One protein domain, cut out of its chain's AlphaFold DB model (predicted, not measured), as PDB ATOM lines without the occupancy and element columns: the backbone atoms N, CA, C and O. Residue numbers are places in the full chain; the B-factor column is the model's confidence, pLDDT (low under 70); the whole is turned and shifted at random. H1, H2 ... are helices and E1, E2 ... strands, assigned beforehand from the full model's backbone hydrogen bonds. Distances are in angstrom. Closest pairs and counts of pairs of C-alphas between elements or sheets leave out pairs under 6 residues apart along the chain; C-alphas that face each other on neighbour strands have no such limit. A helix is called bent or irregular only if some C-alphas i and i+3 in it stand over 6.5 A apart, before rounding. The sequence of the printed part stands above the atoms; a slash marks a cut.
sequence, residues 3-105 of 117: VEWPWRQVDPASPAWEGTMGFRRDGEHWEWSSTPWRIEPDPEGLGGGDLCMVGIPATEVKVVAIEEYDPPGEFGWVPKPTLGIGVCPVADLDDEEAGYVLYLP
ATOM      1  N   VAL A   3       3.990  -1.983   0.003       78.25
ATOM      2  CA  VAL A   3       5.426  -1.831  -0.275       78.25
ATOM      3  C   VAL A   3       5.743  -2.389  -1.648       78.25
ATOM      4  O   VAL A   3       5.101  -3.343  -2.088       78.25
ATOM      5  N   GLU A   4       6.756  -1.822  -2.294       85.50
ATOM      6  CA  GLU A   4       7.414  -2.464  -3.430       85.50
ATOM      7  C   GLU A   4       8.025  -3.780  -2.952       85.50
ATOM      8  O   GLU A   4       8.796  -3.801  -1.992       85.50
ATOM      9  N   TRP A   5       7.629  -4.888  -3.571       87.62
ATOM     10  CA  TRP A   5       8.013  -6.212  -3.109       87.62
ATOM     11  C   TRP A   5       9.383  -6.596  -3.668       87.62
ATOM     12  O   TRP A   5       9.516  -6.803  -4.873       87.62
ATOM     13  N   PRO A   6      10.421  -6.718  -2.826       80.88
ATOM     14  CA  PRO A   6      11.791  -6.812  -3.321       80.88
ATOM     15  C   PRO A   6      12.163  -8.212  -3.828       80.88
ATOM     16  O   PRO A   6      13.203  -8.373  -4.467       80.88
ATOM     17  N   TRP A   7      11.350  -9.228  -3.536       85.31
ATOM     18  CA  TRP A   7      11.719 -10.633  -3.735       85.31
ATOM     19  C   TRP A   7      11.079 -11.297  -4.954       85.31
ATOM     20  O   TRP A   7      11.499 -12.380  -5.357       85.31
ATOM     21  N   ARG A   8      10.106 -10.632  -5.584       88.00
ATOM     22  CA  ARG A   8       9.481 -11.087  -6.831       88.00
ATOM     23  C   ARG A   8       9.578  -9.999  -7.879       88.00
ATOM     24  O   ARG A   8       9.560  -8.814  -7.564       88.00
ATOM     25  N   GLN A   9       9.647 -10.414  -9.135       90.62
ATOM     26  CA  GLN A   9       9.621  -9.491 -10.265       90.62
ATOM     27  C   GLN A   9       8.287  -9.629 -10.983       90.62
ATOM     28  O   GLN A   9       7.778 -10.738 -11.120       90.62
ATOM     29  N   VAL A  10       7.729  -8.515 -11.451       92.94
ATOM     30  CA  VAL A  10       6.560  -8.536 -12.336       92.94
ATOM     31  C   VAL A  10       6.904  -9.347 -13.582       92.94
ATOM     32  O   VAL A  10       7.966  -9.142 -14.173       92.94
ATOM     33  N   ASP A  11       6.026 -10.268 -13.979       92.06
ATOM     34  CA  ASP A  11       6.207 -11.019 -15.219       92.06
ATOM     35  C   ASP A  11       5.938 -10.082 -16.411       92.06
ATOM     36  O   ASP A  11       4.793  -9.673 -16.621       92.06
ATOM     37  N   PRO A  12       6.947  -9.734 -17.233       88.25
ATOM     38  CA  PRO A  12       6.734  -8.856 -18.379       88.25
ATOM     39  C   PRO A  12       5.828  -9.483 -19.449       88.25
ATOM     40  O   PRO A  12       5.274  -8.755 -20.273       88.25
ATOM     41  N   ALA A  13       5.676 -10.813 -19.461       88.94
ATOM     42  CA  ALA A  13       4.767 -11.509 -20.366       88.94
ATOM     43  C   ALA A  13       3.314 -11.518 -19.857       88.94
ATOM     44  O   ALA A  13       2.399 -11.709 -20.657       88.94
ATOM     45  N   SER A  14       3.097 -11.304 -18.556       84.94
ATOM     46  CA  SER A  14       1.775 -11.295 -17.924       84.94
ATOM     47  C   SER A  14       1.760 -10.331 -16.729       84.94
ATOM     48  O   SER A  14       1.925 -10.757 -15.592       84.94
ATOM     49  N   PRO A  15       1.575  -9.015 -16.932       80.62
ATOM     50  CA  PRO A  15       1.652  -8.022 -15.857       80.62
ATOM     51  C   PRO A  15       0.352  -7.965 -15.029       80.62
ATOM     52  O   PRO A  15      -0.261  -6.910 -14.879       80.62
ATOM     53  N   ALA A  16      -0.109  -9.114 -14.528       85.75
ATOM     54  CA  ALA A  16      -1.315  -9.218 -13.703       85.75
ATOM     55  C   ALA A  16      -1.093  -8.754 -12.249       85.75
ATOM     56  O   ALA A  16      -2.057  -8.466 -11.542       85.75
ATOM     57  N   TRP A  17       0.167  -8.657 -11.814       90.56
ATOM     58  CA  TRP A  17       0.574  -8.106 -10.526       90.56
ATOM     59  C   TRP A  17       1.484  -6.893 -10.741       90.56
ATOM     60  O   TRP A  17       2.331  -6.891 -11.629       90.56
ATOM     61  N   GLU A  18       1.311  -5.854  -9.926       90.50
ATOM     62  CA  GLU A  18       1.961  -4.547 -10.115       90.50
ATOM     63  C   GLU A  18       3.286  -4.380  -9.355       90.50
ATOM     64  O   GLU A  18       3.865  -3.296  -9.349       90.50
ATOM     65  N   GLY A  19       3.784  -5.436  -8.708       89.88
ATOM     66  CA  GLY A  19       5.044  -5.381  -7.963       89.88
ATOM     67  C   GLY A  19       4.906  -4.903  -6.520       89.88
ATOM     68  O   GLY A  19       5.916  -4.730  -5.842       89.88
ATOM     69  N   THR A  20       3.682  -4.684  -6.032       89.62
ATOM     70  CA  THR A  20       3.432  -4.230  -4.661       89.62
ATOM     71  C   THR A  20       2.727  -5.297  -3.828       89.62
ATOM     72  O   THR A  20       1.935  -6.093  -4.332       89.62
ATOM     73  N   MET A  21       3.010  -5.323  -2.528       85.56
ATOM     74  CA  MET A  21       2.324  -6.191  -1.569       85.56
ATOM     75  C   MET A  21       1.690  -5.369  -0.460       85.56
ATOM     76  O   MET A  21       2.291  -4.426   0.059       85.56
ATOM     77  N   GLY A  22       0.464  -5.746  -0.102       80.88
ATOM     78  CA  GLY A  22      -0.288  -5.147   0.989       80.88
ATOM     79  C   GLY A  22      -0.007  -5.833   2.326       80.88
ATOM     80  O   GLY A  22      -0.008  -7.055   2.403       80.88
ATOM     81  N   PHE A  23       0.145  -5.049   3.394       75.94
ATOM     82  CA  PHE A  23       0.158  -5.544   4.774       75.94
ATOM     83  C   PHE A  23      -0.940  -4.895   5.592       75.94
ATOM     84  O   PHE A  23      -1.226  -3.689   5.462       75.94
ATOM     85  N   ARG A  24      -1.500  -5.697   6.491       79.00
ATOM     86  CA  ARG A  24      -2.338  -5.210   7.577       79.00
ATOM     87  C   ARG A  24      -1.438  -4.566   8.631       79.00
ATOM     88  O   ARG A  24      -0.283  -4.942   8.795       79.00
ATOM     89  N   ARG A  25      -1.949  -3.501   9.244       72.94
ATOM     90  CA  ARG A  25      -1.257  -2.749  10.304       72.94
ATOM     91  C   ARG A  25      -1.856  -3.007  11.681       72.94
ATOM     92  O   ARG A  25      -1.354  -2.502  12.662       72.94
ATOM     93  N   ASP A  26      -2.962  -3.723  11.709       77.12
ATOM     94  CA  ASP A  26      -3.772  -3.922  12.889       77.12
ATOM     95  C   ASP A  26      -3.828  -5.424  13.138       77.12
ATOM     96  O   ASP A  26      -4.257  -6.173  12.253       77.12
ATOM     97  N   GLY A  27      -3.339  -5.834  14.309       74.44
ATOM     98  CA  GLY A  27      -3.324  -7.225  14.750       74.44
ATOM     99  C   GLY A  27      -4.718  -7.801  14.987       74.44
ATOM    100  O   GLY A  27      -4.864  -9.019  15.001       74.44
ATOM    101  N   GLU A  28      -5.735  -6.948  15.131       80.25
ATOM    102  CA  GLU A  28      -7.138  -7.353  15.281       80.25
ATOM    103  C   GLU A  28      -7.871  -7.466  13.931       80.25
ATOM    104  O   GLU A  28      -9.043  -7.844  13.879       80.25
ATOM    105  N   HIS A  29      -7.209  -7.146  12.813       82.44
ATOM    106  CA  HIS A  29      -7.811  -7.295  11.492       82.44
ATOM    107  C   HIS A  29      -8.022  -8.783  11.173       82.44
ATOM    108  O   HIS A  29      -7.093  -9.570  11.278       82.44
ATOM    109  N   TRP A  30      -9.207  -9.169  10.697       78.12
ATOM    110  CA  TRP A  30      -9.547 -10.574  10.404       78.12
ATOM    111  C   TRP A  30      -8.570 -11.258   9.420       78.12
ATOM    112  O   TRP A  30      -8.181 -12.396   9.613       78.12
ATOM    113  N   GLU A  31      -8.058 -10.536   8.419       80.81
ATOM    114  CA  GLU A  31      -6.989 -11.036   7.524       80.81
ATOM    115  C   GLU A  31      -5.564 -10.987   8.111       80.81
ATOM    116  O   GLU A  31      -4.586 -11.131   7.378       80.81
ATOM    117  N   TRP A  32      -5.377 -10.709   9.400       84.94
ATOM    118  CA  TRP A  32      -4.034 -10.625   9.985       84.94
ATOM    119  C   TRP A  32      -3.255 -11.937   9.824       84.94
ATOM    120  O   TRP A  32      -2.058 -11.930   9.516       84.94
ATOM    121  N   SER A  33      -3.951 -13.066   9.946       87.44
ATOM    122  CA  SER A  33      -3.379 -14.402   9.779       87.44
ATOM    123  C   SER A  33      -3.458 -14.933   8.340       87.44
ATOM    124  O   SER A  33      -3.090 -16.083   8.107       87.44
ATOM    125  N   SER A  34      -3.838 -14.105   7.352       88.00
ATOM    126  CA  SER A  34      -3.865 -14.493   5.929       88.00
ATOM    127  C   SER A  34      -2.555 -14.225   5.173       88.00
ATOM    128  O   SER A  34      -2.469 -14.295   3.944       88.00
ATOM    129  N   THR A  35      -1.488 -13.914   5.910       88.00
ATOM    130  CA  THR A  35      -0.141 -13.687   5.383       88.00
ATOM    131  C   THR A  35       0.910 -13.963   6.464       88.00
ATOM    132  O   THR A  35       0.663 -13.637   7.628       88.00
ATOM    133  N   PRO A  36       2.096 -14.512   6.129       87.00
ATOM    134  CA  PRO A  36       3.163 -14.735   7.110       87.00
ATOM    135  C   PRO A  36       3.887 -13.441   7.509       87.00
ATOM    136  O   PRO A  36       4.633 -13.411   8.483       87.00
ATOM    137  N   TRP A  37       3.721 -12.371   6.732       86.25
ATOM    138  CA  TRP A  37       4.563 -11.191   6.844       86.25
ATOM    139  C   TRP A  37       4.134 -10.269   7.982       86.25
ATOM    140  O   TRP A  37       2.948  -9.982   8.159       86.25
ATOM    141  N   ARG A  38       5.114  -9.762   8.728       84.56
ATOM    142  CA  ARG A  38       4.942  -8.804   9.822       84.56
ATOM    143  C   ARG A  38       5.893  -7.625   9.655       84.56
ATOM    144  O   ARG A  38       6.906  -7.717   8.960       84.56
ATOM    145  N   ILE A  39       5.526  -6.516  10.286       80.44
ATOM    146  CA  ILE A  39       6.314  -5.287  10.325       80.44
ATOM    147  C   ILE A  39       6.777  -5.076  11.760       80.44
ATOM    148  O   ILE A  39       5.966  -5.174  12.680       80.44
ATOM    149  N   GLU A  40       8.057  -4.765  11.935       75.62
ATOM    150  CA  GLU A  40       8.624  -4.365  13.221       75.62
ATOM    151  C   GLU A  40       9.328  -2.999  13.098       75.62
ATOM    152  O   GLU A  40      10.120  -2.802  12.167       75.62
ATOM    153  N   PRO A  41       9.094  -2.046  14.023       72.69
ATOM    154  CA  PRO A  41       8.139  -2.099  15.137       72.69
ATOM    155  C   PRO A  41       6.677  -2.013  14.660       72.69
ATOM    156  O   PRO A  41       6.420  -1.837  13.470       72.69
ATOM    157  N   ASP A  42       5.736  -2.129  15.603       73.12
ATOM    158  CA  ASP A  42       4.299  -2.019  15.339       73.12
ATOM    159  C   ASP A  42       3.978  -0.783  14.465       73.12
ATOM    160  O   ASP A  42       4.411   0.338  14.778       73.12
ATOM    161  N   PRO A  43       3.246  -0.963  13.352       72.50
ATOM    162  CA  PRO A  43       2.969   0.103  12.403       72.50
ATOM    163  C   PRO A  43       2.092   1.245  12.933       72.50
ATOM    164  O   PRO A  43       2.024   2.274  12.253       72.50
ATOM    165  N   GLU A  44       1.459   1.130  14.107       71.56
ATOM    166  CA  GLU A  44       0.764   2.259  14.749       71.56
ATOM    167  C   GLU A  44       1.685   3.470  15.009       71.56
ATOM    168  O   GLU A  44       1.220   4.611  15.025       71.56
ATOM    169  N   GLY A  45       2.997   3.242  15.158       70.31
ATOM    170  CA  GLY A  45       3.991   4.291  15.410       70.31
ATOM    171  C   GLY A  45       4.735   4.819  14.179       70.31
ATOM    172  O   GLY A  45       5.554   5.724  14.330       70.31
ATOM    173  N   LEU A  46       4.496   4.267  12.982       74.62
ATOM    174  CA  LEU A  46       5.292   4.578  11.789       74.62
ATOM    175  C   LEU A  46       4.760   5.799  11.024       74.62
ATOM    176  O   LEU A  46       3.593   5.856  10.620       74.62
ATOM    177  N   GLY A  47       5.649   6.759  10.767       79.31
ATOM    178  CA  GLY A  47       5.444   7.908   9.894       79.31
ATOM    179  C   GLY A  47       6.085   7.744   8.511       79.31
ATOM    180  O   GLY A  47       6.881   6.845   8.243       79.31
ATOM    181  N   GLY A  48       5.737   8.647   7.589       82.06
ATOM    182  CA  GLY A  48       6.356   8.683   6.263       82.06
ATOM    183  C   GLY A  48       7.845   9.031   6.350       82.06
ATOM    184  O   GLY A  48       8.192  10.117   6.805       82.06
ATOM    185  N   GLY A  49       8.704   8.128   5.871       81.44
ATOM    186  CA  GLY A  49      10.165   8.266   5.914       81.44
ATOM    187  C   GLY A  49      10.849   7.444   7.011       81.44
ATOM    188  O   GLY A  49      12.077   7.356   7.001       81.44
ATOM    189  N   ASP A  50      10.084   6.815   7.906       82.06
ATOM    190  CA  ASP A  50      10.635   5.926   8.927       82.06
ATOM    191  C   ASP A  50      11.089   4.591   8.327       82.06
ATOM    192  O   ASP A  50      10.516   4.074   7.365       82.06
ATOM    193  N   LEU A  51      12.137   4.021   8.921       78.25
ATOM    194  CA  LEU A  51      12.609   2.684   8.587       78.25
ATOM    195  C   LEU A  51      11.849   1.656   9.427       78.25
ATOM    196  O   LEU A  51      11.761   1.791  10.646       78.25
ATOM    197  N   CYS A  52      11.358   0.605   8.781       78.69
ATOM    198  CA  CYS A  52      10.803  -0.569   9.445       78.69
ATOM    199  C   CYS A  52      11.396  -1.840   8.842       78.69
ATOM    200  O   CYS A  52      11.893  -1.844   7.710       78.69
ATOM    201  N   MET A  53      11.361  -2.918   9.614       80.12
ATOM    202  CA  MET A  53      11.709  -4.246   9.146       80.12
ATOM    203  C   MET A  53      10.443  -4.946   8.668       80.12
ATOM    204  O   MET A  53       9.439  -4.959   9.373       80.12
ATOM    205  N   VAL A  54      10.508  -5.546   7.482       78.94
ATOM    206  CA  VAL A  54       9.502  -6.491   6.993       78.94
ATOM    207  C   VAL A  54      10.114  -7.878   7.086       78.94
ATOM    208  O   VAL A  54      11.170  -8.124   6.501       78.94
ATOM    209  N   GLY A  55       9.467  -8.772   7.820       83.12
ATOM    210  CA  GLY A  55       9.972 -10.122   8.037       83.12
ATOM    211  C   GLY A  55       8.856 -11.128   8.257       83.12
ATOM    212  O   GLY A  55       7.674 -10.790   8.208       83.12
ATOM    213  N   ILE A  56       9.250 -12.372   8.494       85.50
ATOM    214  CA  ILE A  56       8.355 -13.455   8.892       85.50
ATOM    215  C   ILE A  56       8.827 -13.908  10.273       85.50
ATOM    216  O   ILE A  56       9.960 -14.385  10.379       85.50
ATOM    217  N   PRO A  57       8.026 -13.743  11.338       84.12
ATOM    218  CA  PRO A  57       8.370 -14.333  12.621       84.12
ATOM    219  C   PRO A  57       8.377 -15.857  12.484       84.12
ATOM    220  O   PRO A  57       7.582 -16.426  11.731       84.12
ATOM    221  N   ALA A  58       9.253 -16.533  13.230       87.56
ATOM    222  CA  ALA A  58       9.233 -17.991  13.295       87.56
ATOM    223  C   ALA A  58       7.829 -18.454  13.718       87.56
ATOM    224  O   ALA A  58       7.365 -18.123  14.809       87.56
ATOM    225  N   THR A  59       7.148 -19.170  12.823       90.25
ATOM    226  CA  THR A  59       5.737 -19.534  12.977       90.25
ATOM    227  C   THR A  59       5.573 -21.016  12.686       90.25
ATOM    228  O   THR A  59       5.913 -21.479  11.599       90.25
ATOM    229  N   GLU A  60       5.039 -21.761  13.652       94.25
ATOM    230  CA  GLU A  60       4.620 -23.139  13.428       94.25
ATOM    231  C   GLU A  60       3.291 -23.142  12.670       94.25
ATOM    232  O   GLU A  60       2.307 -22.526  13.096       94.25
ATOM    233  N   VAL A  61       3.263 -23.834  11.534       94.81
ATOM    234  CA  VAL A  61       2.092 -23.908  10.665       94.81
ATOM    235  C   VAL A  61       1.735 -25.354  10.356       94.81
ATOM    236  O   VAL A  61       2.602 -26.219  10.218       94.81
ATOM    237  N   LYS A  62       0.443 -25.609  10.179       96.06
ATOM    238  CA  LYS A  62      -0.080 -26.873   9.668       96.06
ATOM    239  C   LYS A  62      -0.312 -26.759   8.167       96.06
ATOM    240  O   LYS A  62      -0.944 -25.811   7.712       96.06
ATOM    241  N   VAL A  63       0.140 -27.754   7.406       95.94
ATOM    242  CA  VAL A  63      -0.230 -27.885   5.989       95.94
ATOM    243  C   VAL A  63      -1.703 -28.272   5.896       95.94
ATOM    244  O   VAL A  63      -2.123 -29.282   6.467       95.94
ATOM    245  N   VAL A  64      -2.482 -27.469   5.175       96.25
ATOM    246  CA  VAL A  64      -3.924 -27.674   4.972       96.25
ATOM    247  C   VAL A  64      -4.271 -28.019   3.525       96.25
ATOM    248  O   VAL A  64      -5.276 -28.683   3.287       96.25
ATOM    249  N   ALA A  65      -3.430 -27.629   2.565       96.75
ATOM    250  CA  ALA A  65      -3.611 -27.947   1.153       96.75
ATOM    251  C   ALA A  65      -2.267 -28.015   0.417       96.75
ATOM    252  O   ALA A  65      -1.306 -27.342   0.790       96.75
ATOM    253  N   ILE A  66      -2.220 -28.811  -0.650       97.06
ATOM    254  CA  ILE A  66      -1.102 -28.863  -1.594       97.06
ATOM    255  C   ILE A  66      -1.693 -28.822  -3.002       97.06
ATOM    256  O   ILE A  66      -2.594 -29.603  -3.311       97.06
ATOM    257  N   GLU A  67      -1.178 -27.928  -3.839       97.44
ATOM    258  CA  GLU A  67      -1.560 -27.793  -5.242       97.44
ATOM    259  C   GLU A  67      -0.310 -27.768  -6.125       97.44
ATOM    260  O   GLU A  67       0.589 -26.953  -5.924       97.44
ATOM    261  N   GLU A  68      -0.244 -28.665  -7.105       97.62
ATOM    262  CA  GLU A  68       0.820 -28.695  -8.112       97.62
ATOM    263  C   GLU A  68       0.355 -27.987  -9.389       97.62
ATOM    264  O   GLU A  68      -0.774 -28.183  -9.841       97.62
ATOM    265  N   TYR A  69       1.243 -27.197  -9.995       95.88
ATOM    266  CA  TYR A  69       0.975 -26.484 -11.243       95.88
ATOM    267  C   TYR A  69       1.828 -27.053 -12.382       95.88
ATOM    268  O   TYR A  69       3.044 -26.847 -12.425       95.88
ATOM    269  N   ASP A  70       1.168 -27.732 -13.324       95.50
ATOM    270  CA  ASP A  70       1.737 -28.161 -14.606       95.50
ATOM    271  C   ASP A  70       0.737 -27.852 -15.742       95.50
ATOM    272  O   ASP A  70      -0.258 -28.569 -15.901       95.50
ATOM    273  N   PRO A  71       0.927 -26.759 -16.510       94.06
ATOM    274  CA  PRO A  71       2.104 -25.878 -16.545       94.06
ATOM    275  C   PRO A  71       2.240 -24.956 -15.308       94.06
ATOM    276  O   PRO A  71       1.264 -24.786 -14.576       94.06
ATOM    277  N   PRO A  72       3.415 -24.318 -15.083       94.56
ATOM    278  CA  PRO A  72       3.628 -23.391 -13.965       94.56
ATOM    279  C   PRO A  72       2.577 -22.274 -13.893       94.56
ATOM    280  O   PRO A  72       2.152 -21.747 -14.924       94.56
ATOM    281  N   GLY A  73       2.208 -21.879 -12.674       92.75
ATOM    282  CA  GLY A  73       1.130 -20.926 -12.415       92.75
ATOM    283  C   GLY A  73       1.403 -19.519 -12.961       92.75
ATOM    284  O   GLY A  73       2.513 -18.992 -12.865       92.75
ATOM    285  N   GLU A  74       0.369 -18.880 -13.509       93.25
ATOM    286  CA  GLU A  74       0.447 -17.540 -14.104       93.25
ATOM    287  C   GLU A  74      -0.130 -16.468 -13.170       93.25
ATOM    288  O   GLU A  74      -1.214 -15.935 -13.391       93.25
ATOM    289  N   PHE A  75       0.615 -16.136 -12.116       91.06
ATOM    290  CA  PHE A  75       0.184 -15.176 -11.086       91.06
ATOM    291  C   PHE A  75       0.667 -13.734 -11.319       91.06
ATOM    292  O   PHE A  75       0.497 -12.862 -10.470       91.06
ATOM    293  N   GLY A  76       1.283 -13.477 -12.471       92.75
ATOM    294  CA  GLY A  76       1.775 -12.163 -12.876       92.75
ATOM    295  C   GLY A  76       3.128 -11.747 -12.299       92.75
ATOM    296  O   GLY A  76       3.534 -10.591 -12.415       92.75
ATOM    297  N   TRP A  77       3.843 -12.693 -11.700       92.50
ATOM    298  CA  TRP A  77       5.203 -12.527 -11.209       92.50
ATOM    299  C   TRP A  77       6.077 -13.724 -11.568       92.50
ATOM    300  O   TRP A  77       5.584 -14.815 -11.854       92.50
ATOM    301  N   VAL A  78       7.390 -13.499 -11.547       91.94
ATOM    302  CA  VAL A  78       8.421 -14.519 -11.738       91.94
ATOM    303  C   VAL A  78       9.307 -14.654 -10.487       91.94
ATOM    304  O   VAL A  78       9.533 -13.651  -9.799       91.94
ATOM    305  N   PRO A  79       9.839 -15.861 -10.196       91.69
ATOM    306  CA  PRO A  79       9.675 -17.107 -10.964       91.69
ATOM    307  C   PRO A  79       8.238 -17.648 -10.911       91.69
ATOM    308  O   PRO A  79       7.574 -17.504  -9.897       91.69
ATOM    309  N   LYS A  80       7.747 -18.256 -12.000       92.50
ATOM    310  CA  LYS A  80       6.404 -18.863 -12.012       92.50
ATOM    311  C   LYS A  80       6.394 -20.077 -11.073       92.50
ATOM    312  O   LYS A  80       7.258 -20.946 -11.238       92.50
ATOM    313  N   PRO A  81       5.466 -20.167 -10.108       94.00
ATOM    314  CA  PRO A  81       5.460 -21.259  -9.151       94.00
ATOM    315  C   PRO A  81       4.980 -22.555  -9.803       94.00
ATOM    316  O   PRO A  81       4.101 -22.557 -10.663       94.00
ATOM    317  N   THR A  82       5.542 -23.668  -9.353       96.56
ATOM    318  CA  THR A  82       5.120 -25.025  -9.730       96.56
ATOM    319  C   THR A  82       4.398 -25.738  -8.589       96.56
ATOM    320  O   THR A  82       3.856 -26.818  -8.789       96.56
ATOM    321  N   LEU A  83       4.397 -25.150  -7.391       96.19
ATOM    322  CA  LEU A  83       3.781 -25.709  -6.194       96.19
ATOM    323  C   LEU A  83       3.174 -24.588  -5.342       96.19
ATOM    324  O   LEU A  83       3.805 -23.549  -5.140       96.19
ATOM    325  N   GLY A  84       1.968 -24.803  -4.829       95.75
ATOM    326  CA  GLY A  84       1.324 -24.008  -3.790       95.75
ATOM    327  C   GLY A  84       1.095 -24.870  -2.552       95.75
ATOM    328  O   GLY A  84       0.514 -25.950  -2.639       95.75
ATOM    329  N   ILE A  85       1.557 -24.406  -1.395       96.00
ATOM    330  CA  ILE A  85       1.334 -25.071  -0.108       96.00
ATOM    331  C   ILE A  85       0.447 -24.160   0.732       96.00
ATOM    332  O   ILE A  85       0.896 -23.120   1.213       96.00
ATOM    333  N   GLY A  86      -0.815 -24.545   0.895       95.94
ATOM    334  CA  GLY A  86      -1.725 -23.894   1.827       95.94
ATOM    335  C   GLY A  86      -1.347 -24.270   3.253       95.94
ATOM    336  O   GLY A  86      -1.262 -25.457   3.582       95.94
ATOM    337  N   VAL A  87      -1.129 -23.268   4.096       95.75
ATOM    338  CA  VAL A  87      -0.751 -23.437   5.499       95.75
ATOM    339  C   VAL A  87      -1.619 -22.574   6.407       95.75
ATOM    340  O   VAL A  87      -2.067 -21.506   6.001       95.75
ATOM    341  N   CYS A  88      -1.832 -23.018   7.642       95.94
ATOM    342  CA  CYS A  88      -2.501 -22.241   8.684       95.94
ATOM    343  C   CYS A  88      -1.643 -22.243   9.962       95.94
ATOM    344  O   CYS A  88      -1.168 -23.320  10.346       95.94
ATOM    345  N   PRO A  89      -1.392 -21.084  10.606       94.19
ATOM    346  CA  PRO A  89      -0.731 -21.037  11.909       94.19
ATOM    347  C   PRO A  89      -1.413 -21.954  12.927       94.19
ATOM    348  O   PRO A  89      -2.635 -21.964  13.044       94.19
ATOM    349  N   VAL A  90      -0.632 -22.717  13.697       94.62
ATOM    350  CA  VAL A  90      -1.192 -23.672  14.677       94.62
ATOM    351  C   VAL A  90      -2.037 -22.973  15.750       94.62
ATOM    352  O   VAL A  90      -3.007 -23.547  16.241       94.62
ATOM    353  N   ALA A  91      -1.692 -21.730  16.090       92.19
ATOM    354  CA  ALA A  91      -2.447 -20.911  17.034       92.19
ATOM    355  C   ALA A  91      -3.842 -20.501  16.521       92.19
ATOM    356  O   ALA A  91      -4.712 -20.230  17.344       92.19
ATOM    357  N   ASP A  92      -4.060 -20.517  15.202       93.06
ATOM    358  CA  ASP A  92      -5.240 -19.942  14.542       93.06
ATOM    359  C   ASP A  92      -6.075 -21.006  13.799       93.06
ATOM    360  O   ASP A  92      -6.851 -20.691  12.906       93.06
ATOM    361  N   LEU A  93      -5.937 -22.293  14.148       92.81
ATOM    362  CA  LEU A  93      -6.600 -23.395  13.427       92.81
ATOM    363  C   LEU A  93      -8.136 -23.370  13.475       92.81
ATOM    364  O   LEU A  93      -8.768 -24.000  12.629       92.81
ATOM    365  N   ASP A  94      -8.714 -22.701  14.472       91.62
ATOM    366  CA  ASP A  94     -10.164 -22.557  14.632       91.62
ATOM    367  C   ASP A  94     -10.717 -21.306  13.913       91.62
ATOM    368  O   ASP A  94     -11.926 -21.071  13.944       91.62
ATOM    369  N   ASP A  95      -9.855 -20.503  13.277       90.38
ATOM    370  CA  ASP A  95     -10.235 -19.329  12.489       90.38
ATOM    371  C   ASP A  95     -10.315 -19.691  10.996       90.38
ATOM    372  O   ASP A  95      -9.323 -20.048  10.360       90.38
ATOM    373  N   GLU A  96     -11.519 -19.610  10.426       86.81
ATOM    374  CA  GLU A  96     -11.779 -19.940   9.018       86.81
ATOM    375  C   GLU A  96     -11.150 -18.936   8.037       86.81
ATOM    376  O   GLU A  96     -10.947 -19.273   6.869       86.81
ATOM    377  N   GLU A  97     -10.825 -17.727   8.499       87.38
ATOM    378  CA  GLU A  97     -10.166 -16.687   7.700       87.38
ATOM    379  C   GLU A  97      -8.630 -16.751   7.817       87.38
ATOM    380  O   GLU A  97      -7.911 -16.040   7.104       87.38
ATOM    381  N   ALA A  98      -8.103 -17.611   8.698       91.94
ATOM    382  CA  ALA A  98      -6.672 -17.787   8.884       91.94
ATOM    383  C   ALA A  98      -6.053 -18.727   7.843       91.94
ATOM    384  O   ALA A  98      -6.607 -19.753   7.442       91.94
ATOM    385  N   GLY A  99      -4.820 -18.403   7.464       94.12
ATOM    386  CA  GLY A  99      -4.006 -19.213   6.574       94.12
ATOM    387  C   GLY A  99      -3.664 -18.528   5.261       94.12
ATOM    388  O   GLY A  99      -4.273 -17.558   4.821       94.12
ATOM    389  N   TYR A 100      -2.611 -19.032   4.638       93.44
ATOM    390  CA  TYR A 100      -2.016 -18.442   3.449       93.44
ATOM    391  C   TYR A 100      -1.341 -19.502   2.593       93.44
ATOM    392  O   TYR A 100      -1.089 -20.625   3.029       93.44
ATOM    393  N   VAL A 101      -1.031 -19.136   1.351       93.56
ATOM    394  CA  VAL A 101      -0.333 -20.019   0.415       93.56
ATOM    395  C   VAL A 101       1.133 -19.619   0.319       93.56
ATOM    396  O   VAL A 101       1.468 -18.482  -0.017       93.56
ATOM    397  N   LEU A 102       2.011 -20.585   0.571       92.38
ATOM    398  CA  LEU A 102       3.420 -20.514   0.216       92.38
ATOM    399  C   LEU A 102       3.576 -21.042  -1.211       92.38
ATOM    400  O   LEU A 102       3.408 -22.233  -1.467       92.38
ATOM    401  N   TYR A 103       3.884 -20.153  -2.150       92.62
ATOM    402  CA  TYR A 103       4.175 -20.547  -3.524       92.62
ATOM    403  C   TYR A 103       5.649 -20.937  -3.658       92.62
ATOM    404  O   TYR A 103       6.506 -20.304  -3.056       92.62
ATOM    405  N   LEU A 104       5.976 -21.966  -4.435       92.31
ATOM    406  CA  LEU A 104       7.349 -22.419  -4.646       92.31
ATOM    407  C   LEU A 104       7.611 -22.693  -6.140       92.31
ATOM    408  O   LEU A 104       6.784 -23.329  -6.796       92.31
ATOM    409  N   PRO A 105       8.763 -22.251  -6.682       89.62
ATOM    410  CA  PRO A 105       9.669 -21.267  -6.079       89.62
ATOM    411  C   PRO A 105       8.988 -19.882  -5.995       89.62
ATOM    412  O   PRO A 105       8.365 -19.461  -6.961       89.62
TER     413      PRO A 105
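This is residues 3 to 105 of the 117 residues of an uncharacterized protein of Sphaerisporangium sp. LHW63015 (UniProt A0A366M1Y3). Little regular structure: a frame of loops has the E4-E5-E6 meander, successive antiparallel neighbours, along one side, the small E2-E3 hairpin away from it, and residues 3 to 19 with E1 along another side. The 103 printed residues, 34 in named elements, run E1 H1 E2 E3 E4 E5 E6, mostly strand. The whole is only just compact, close to loose: radius of gyration of the C-alphas 15.2 A, spans 43 by 36 by 20 A.

Residues 3 to 4 pair antiparallel with residues 20 to 21 of E1 (20 to 22). Hairpin E2 (38 to 40) and E3 (53 to 55) has N 38 and O 55 at 2.8 A. E5 (83 to 89) is the inner strand between E4 (61 to 68; N 62 and O 88, 2.8 A) and E6 (100 to 104; N 85 and O 102, 2.9 A). H1 (30 to 34) only grazes this sheet; the closest C-alphas of H1 and E6, Ser 34 and Tyr 100, are 5.0 A apart. H1 is irregular, C-alphas 30 and 33 being 7.3 A apart, with 0 of 1 O i to N i+4 and 1 of 2 O i to N i+3 pairs within hydrogen-bond range.

E1 begins at C-alpha 20 (3.432, -4.230, -4.661); E6 ends at C-alpha 104 (7.349, -22.419, -4.646). E4 spans 19.4 A, bending by 62 degrees at residue 64.

Links E2 to E3 and E4 to E5 are long. The printed part has no cut; no printed residue is under 70.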